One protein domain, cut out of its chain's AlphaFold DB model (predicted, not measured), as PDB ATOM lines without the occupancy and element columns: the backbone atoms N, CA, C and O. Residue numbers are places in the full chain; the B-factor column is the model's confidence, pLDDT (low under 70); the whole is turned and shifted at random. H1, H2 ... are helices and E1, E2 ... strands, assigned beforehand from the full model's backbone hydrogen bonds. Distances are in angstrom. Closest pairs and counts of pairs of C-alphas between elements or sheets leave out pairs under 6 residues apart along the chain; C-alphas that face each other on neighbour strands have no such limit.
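This is residues 16 to 63 of the 391 residues of the protein "Fungal zn(2)-Cys(6) binuclear cluster domain-containing protein" of Purpureocillium lilacinum (UniProt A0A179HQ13). One long, straight helix, H2, sticks out with residues 41 to 63 from a small head, like a handle. The head holds a short hairpin of two strands, E1 and E2, set crosswise at the first turn of H2, and beyond it the single-turn helix H1. The printed part has 48 residues with H1, E1, E2 and H2 in that order along the chain; the sheet E1 - E2 is antiparallel and the class is mostly helix. The whole is extended, with a radius of gyration of the C-alphas of 17.0 A, and its outline is a rod spanning 54 by 26 by 11 A.

E1, residues 25 to 27, and E2, residues 34 to 36, form an antiparallel hairpin at 150 degrees between their directions. N 26 and O 35 are within hydrogen-bond range at 2.8 A, as are N 35 and O 26 at 2.8 A. E2 is joined by a tight link, with 0 residues between, to H2, residues 37 to 63. The closest C-alphas of E1 and H2 are those of Glu 25 and Arg 37, 5.5 A apart. H1, residues 16 to 19, is apart from E2 and H2. In H2, 22 of 23 O i to N i+4 pairs are within hydrogen-bond range; H1 is too short for such a pair.

E1 measures 6.4 A from first to last C-alpha and E2 6.8 A. H2 runs 39.9 A, from C-alpha 37 at (98.491, 98.918, 69.231) to C-alpha 63 at (96.736, 108.010, 108.037). H1, 5.3 A long, begins at C-alpha 16 at (95.482, 88.504, 61.306).

The two C-alphas farthest apart, those of Thr 20 and Glu 63, are 54.1 A apart. The printed part has no cut and no long link. The mean pLDDT of the printed part is 79.8, and residues 59 to 63 are under 70.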
ATOM      1  N   PRO A  16      95.359  88.180  62.728       81.69
ATOM      2  CA  PRO A  16      95.482  88.504  61.306       81.69
ATOM      3  C   PRO A  16      96.746  89.307  60.972       81.69
ATOM      4  O   PRO A  16      97.444  88.961  60.026       81.69
ATOM      5  N   CYS A  17      97.049  90.331  61.773       83.19
ATOM      6  CA  CYS A  17      98.170  91.255  61.605       83.19
ATOM      7  C   CYS A  17      99.519  90.547  61.803       83.19
ATOM      8  O   CYS A  17     100.475  90.787  61.065       83.19
ATOM      9  N   GLN A  18      99.564  89.637  62.779       83.25
ATOM     10  CA  GLN A  18     100.719  88.802  63.084       83.25
ATOM     11  C   GLN A  18     100.999  87.808  61.951       83.25
ATOM     12  O   GLN A  18     102.138  87.668  61.515       83.25
ATOM     13  N   ASN A  19      99.959  87.167  61.411       81.56
ATOM     14  CA  ASN A  19     100.101  86.214  60.309       81.56
ATOM     15  C   ASN A  19     100.536  86.876  58.994       81.56
ATOM     16  O   ASN A  19     101.180  86.232  58.165       81.56
ATOM     17  N   THR A  20     100.194  88.150  58.786       82.25
ATOM     18  CA  THR A  20     100.623  88.927  57.616       82.25
ATOM     19  C   THR A  20     101.921  89.702  57.836       82.25
ATOM     20  O   THR A  20     102.353  90.387  56.909       82.25
ATOM     21  N   ASN A  21     102.552  89.600  59.016       79.81
ATOM     22  CA  ASN A  21     103.712  90.412  59.417       79.81
ATOM     23  C   ASN A  21     103.517  91.916  59.131       79.81
ATOM     24  O   ASN A  21     104.448  92.623  58.748       79.81
ATOM     25  N   SER A  22     102.286  92.404  59.278       80.94
ATOM     26  CA  SER A  22     101.934  93.807  59.058       80.94
ATOM     27  C   SER A  22     101.808  94.532  60.392       80.94
ATOM     28  O   SER A  22     101.318  93.955  61.365       80.94
ATOM     29  N   ILE A  23     102.191  95.809  60.426       79.38
ATOM     30  CA  ILE A  23     102.091  96.641  61.629       79.38
ATOM     31  C   ILE A  23     100.615  96.746  62.041       79.38
ATOM     32  O   ILE A  23      99.749  97.080  61.233       79.38
ATOM     33  N   CYS A  24     100.324  96.395  63.295       81.69
ATOM     34  CA  CYS A  24      98.978  96.450  63.858       81.69
ATOM     35  C   CYS A  24      98.719  97.866  64.385       81.69
ATOM     36  O   CYS A  24      99.065  98.184  65.523       81.69
ATOM     37  N   GLU A  25      98.142  98.713  63.536       83.12
ATOM     38  CA  GLU A  25      97.803 100.097  63.869       83.12
ATOM     39  C   GLU A  25      96.293 100.261  64.059       83.12
ATOM     40  O   GLU A  25      95.480  99.690  63.328       83.12
ATOM     41  N   TYR A  26      95.920 101.047  65.063       79.88
ATOM     42  CA  TYR A  26      94.567 101.520  65.292       79.88
ATOM     43  C   TYR A  26      94.433 102.921  64.698       79.88
ATOM     44  O   TYR A  26      95.213 103.812  65.025       79.88
ATOM     45  N   THR A  27      93.457 103.123  63.818       77.56
ATOM     46  CA  THR A  27      93.164 104.441  63.245       77.56
ATOM     47  C   THR A  27      91.929 105.019  63.915       77.56
ATOM     48  O   THR A  27      90.850 104.427  63.831       77.56
ATOM     49  N   ASP A  28      92.068 106.181  64.549       77.88
ATOM     50  CA  ASP A  28      90.915 106.908  65.077       77.88
ATOM     51  C   ASP A  28      90.133 107.537  63.909       77.88
ATOM     52  O   ASP A  28      90.658 108.300  63.095       77.88
ATOM     53  N   SER A  29      88.844 107.202  63.819       71.00
ATOM     54  CA  SER A  29      87.929 107.692  62.783       71.00
ATOM     55  C   SER A  29      87.732 109.213  62.779       71.00
ATOM     56  O   SER A  29      87.389 109.770  61.733       71.00
ATOM     57  N   ARG A  30      87.954 109.886  63.915       70.81
ATOM     58  CA  ARG A  30      87.740 111.332  64.068       70.81
ATOM     59  C   ARG A  30      88.974 112.144  63.679       70.81
ATOM     60  O   ARG A  30      88.838 113.172  63.024       70.81
ATOM     61  N   THR A  31      90.165 111.681  64.049       75.19
ATOM     62  CA  THR A  31      91.432 112.402  63.825       75.19
ATOM     63  C   THR A  31      92.203 111.894  62.606       75.19
ATOM     64  O   THR A  31      93.136 112.555  62.155       75.19
ATOM     65  N   LYS A  32      91.818 110.731  62.053       76.81
ATOM     66  CA  LYS A  32      92.526 110.007  60.978       76.81
ATOM     67  C   LYS A  32      93.996 109.704  61.293       76.81
ATOM     68  O   LYS A  32      94.749 109.355  60.386       76.81
ATOM     69  N   GLN A  33      94.406 109.818  62.553       77.12
ATOM     70  CA  GLN A  33      95.748 109.461  62.994       77.12
ATOM     71  C   GLN A  33      95.806 107.965  63.304       77.12
ATOM     72  O   GLN A  33      94.857 107.396  63.855       77.12
ATOM     73  N   SER A  34      96.903 107.323  62.900       79.81
ATOM     74  CA  SER A  34      97.169 105.919  63.194       79.81
ATOM     75  C   SER A  34      98.150 105.798  64.355       79.81
ATOM     76  O   SER A  34      99.178 106.473  64.402       79.81
ATOM     77  N   TYR A  35      97.808 104.938  65.309       81.88
ATOM     78  CA  TYR A  35      98.608 104.661  66.493       81.88
ATOM     79  C   TYR A  35      98.916 103.163  66.560       81.88
ATOM     80  O   TYR A  35      98.005 102.347  66.386       81.88
ATOM     81  N   PRO A  36     100.168 102.756  66.822       82.38
ATOM     82  CA  PRO A  36     100.497 101.352  67.029       82.38
ATOM     83  C   PRO A  36      99.740 100.788  68.233       82.38
ATOM     84  O   PRO A  36      99.676 101.421  69.285       82.38
ATOM     85  N   ARG A  37      99.220  99.563  68.125       78.94
ATOM     86  CA  ARG A  37      98.491  98.918  69.231       78.94
ATOM     87  C   ARG A  37      99.355  98.705  70.484       78.94
ATOM     88  O   ARG A  37      98.827  98.719  71.584       78.94
ATOM     89  N   VAL A  38     100.671  98.577  70.307       81.38
ATOM     90  CA  VAL A  38     101.663  98.510  71.397       81.38
ATOM     91  C   VAL A  38     101.668  99.787  72.235       81.38
ATOM     92  O   VAL A  38     101.693  99.726  73.452       81.38
ATOM     93  N   TYR A  39     101.581 100.947  71.584       82.56
ATOM     94  CA  TYR A  39     101.572 102.235  72.272       82.56
ATOM     95  C   TYR A  39     100.299 102.425  73.110       82.56
ATOM     96  O   TYR A  39     100.339 103.003  74.189       82.56
ATOM     97  N   ILE A  40      99.170 101.896  72.636       83.12
ATOM     98  CA  ILE A  40      97.902 101.927  73.375       83.12
ATOM     99  C   ILE A  40      97.998 101.070  74.646       83.12
ATOM    100  O   ILE A  40      97.571 101.519  75.701       83.12
ATOM    101  N   ASP A  41      98.611  99.889  74.559       81.75
ATOM    102  CA  ASP A  41      98.831  98.992  75.703       81.75
ATOM    103  C   ASP A  41      99.726  99.641  76.777       81.75
ATOM    104  O   ASP A  41      99.381  99.664  77.958       81.75
ATOM    105  N   GLU A  42     100.825 100.282  76.364       86.88
ATOM    106  CA  GLU A  42     101.705 101.035  77.274       86.88
ATOM    107  C   GLU A  42     100.971 102.195  77.971       86.88
ATOM    108  O   GLU A  42     101.199 102.473  79.154       86.88
ATOM    109  N   LEU A  43     100.074 102.882  77.256       87.06
ATOM    110  CA  LEU A  43      99.238 103.932  77.837       87.06
ATOM    111  C   LEU A  43      98.218 103.362  78.830       87.06
ATOM    112  O   LEU A  43      98.039 103.946  79.899       87.06
ATOM    113  N   GLU A  44      97.580 102.233  78.515       87.12
ATOM    114  CA  GLU A  44      96.645 101.550  79.418       87.12
ATOM    115  C   GLU A  44      97.343 101.115  80.718       87.12
ATOM    116  O   GLU A  44      96.836 101.389  81.813       87.12
ATOM    117  N   GLU A  45      98.543 100.533  80.626       90.94
ATOM    118  CA  GLU A  45      99.352 100.163  81.795       90.94
ATOM    119  C   GLU A  45      99.747 101.395  82.623       90.94
ATOM    120  O   GLU A  45      99.621 101.405  83.854       90.94
ATOM    121  N   ARG A  46     100.167 102.480  81.961       90.75
ATOM    122  CA  ARG A  46     100.531 103.732  82.636       90.75
ATOM    123  C   ARG A  46      99.340 104.365  83.351       90.75
ATOM    124  O   ARG A  46      99.506 104.861  84.467       90.75
ATOM    125  N   VAL A  47      98.153 104.337  82.748       92.56
ATOM    126  CA  VAL A  47      96.916 104.816  83.380       92.56
ATOM    127  C   VAL A  47      96.596 103.977  84.616       92.56
ATOM    128  O   VAL A  47      96.367 104.555  85.679       92.56
ATOM    129  N   ALA A  48      96.664 102.647  84.524       89.81
ATOM    130  CA  ALA A  48      96.428 101.763  85.667       89.81
ATOM    131  C   ALA A  48      97.423 102.022  86.816       89.81
ATOM    132  O   ALA A  48      97.032 102.113  87.982       89.81
ATOM    133  N   HIS A  49      98.703 102.219  86.493       90.62
ATOM    134  CA  HIS A  49      99.733 102.553  87.474       90.62
ATOM    135  C   HIS A  49      99.493 103.920  88.141       90.62
ATOM    136  O   HIS A  49      99.608 104.051  89.362       90.62
ATOM    137  N   LEU A  50      99.142 104.951  87.362       87.94
ATOM    138  CA  LEU A  50      98.850 106.285  87.898       87.94
ATOM    139  C   LEU A  50      97.596 106.283  88.776       87.94
ATOM    140  O   LEU A  50      97.604 106.897  89.842       87.94
ATOM    141  N   GLN A  51      96.558 105.545  88.383       88.00
ATOM    142  CA  GLN A  51      95.352 105.361  89.190       88.00
ATOM    143  C   GLN A  51      95.669 104.688  90.532       88.00
ATOM    144  O   GLN A  51      95.251 105.190  91.576       88.00
ATOM    145  N   ALA A  52      96.483 103.627  90.533       89.69
ATOM    146  CA  ALA A  52      96.921 102.970  91.767       89.69
ATOM    147  C   ALA A  52      97.734 103.912  92.675       89.69
ATOM    148  O   ALA A  52      97.574 103.900  93.897       89.69
ATOM    149  N   LYS A  53      98.576 104.773  92.090       86.00
ATOM    150  CA  LYS A  53      99.363 105.763  92.839       86.00
ATOM    151  C   LYS A  53      98.487 106.850  93.469       86.00
ATOM    152  O   LYS A  53      98.740 107.237  94.608       86.00
ATOM    153  N   ILE A  54      97.458 107.320  92.761       85.62
ATOM    154  CA  ILE A  54      96.473 108.271  93.300       85.62
ATOM    155  C   ILE A  54      95.705 107.633  94.462       85.62
ATOM    156  O   ILE A  54      95.559 108.254  95.511       85.62
ATOM    157  N   GLU A  55      95.274 106.378  94.315       84.75
ATOM    158  CA  GLU A  55      94.581 105.656  95.383       84.75
ATOM    159  C   GLU A  55      95.474 105.469  96.621       84.75
ATOM    160  O   GLU A  55      95.024 105.649  97.753       84.75
ATOM    161  N   GLN A  56      96.759 105.168  96.421       82.94
ATOM    162  CA  GLN A  56      97.725 105.057  97.511       82.94
ATOM    163  C   GLN A  56      97.937 106.398  98.233       82.94
ATOM    164  O   GLN A  56      97.926 106.422  99.462       82.94
ATOM    165  N   LEU A  57      98.068 107.505  97.493       78.69
ATOM    166  CA  LEU A  57      98.212 108.851  98.065       78.69
ATOM    167  C   LEU A  57      96.952 109.302  98.821       78.69
ATOM    168  O   LEU A  57      97.052 109.911  99.887       78.69
ATOM    169  N   GLY A  58      95.771 108.947  98.311       71.44
ATOM    170  CA  GLY A  58      94.498 109.182  98.991       71.44
ATOM    171  C   GLY A  58      94.386 108.432 100.320       71.44
ATOM    172  O   GLY A  58      93.851 108.974 101.283       71.44
ATOM    173  N   ARG A  59      94.946 107.216 100.417       67.94
ATOM    174  CA  ARG A  59      94.995 106.460 101.682       67.94
ATOM    175  C   ARG A  59      96.029 107.023 102.658       67.94
ATOM    176  O   ARG A  59      95.706 107.174 103.832       67.94
ATOM    177  N   THR A  60      97.220 107.416 102.202       58.97
ATOM    178  CA  THR A  60      98.234 108.016 103.093       58.97
ATOM    179  C   THR A  60      97.784 109.361 103.671       58.97
ATOM    180  O   THR A  60      98.073 109.648 104.826       58.97
ATOM    181  N   ALA A  61      96.981 110.137 102.934       56.22
ATOM    182  CA  ALA A  61      96.368 111.366 103.449       56.22
ATOM    183  C   ALA A  61      95.353 111.119 104.590       56.22
ATOM    184  O   ALA A  61      95.067 112.027 105.366       56.22
ATOM    185  N   THR A  62      94.826 109.894 104.729       50.62
ATOM    186  CA  THR A  62      93.930 109.512 105.839       50.62
ATOM    187  C   THR A  62      94.658 108.947 107.064       50.62
ATOM    188  O   THR A  62      94.069 108.887 108.144       50.62
ATOM    189  N   GLU A  63      95.935 108.570 106.936       48.66
ATOM    190  CA  GLU A  63      96.736 108.010 108.037       48.66
ATOM    191  C   GLU A  63      97.406 109.102 108.897       48.66
ATOM    192  O   GLU A  63      97.603 108.891 110.093       48.66
TER     193      GLU A  63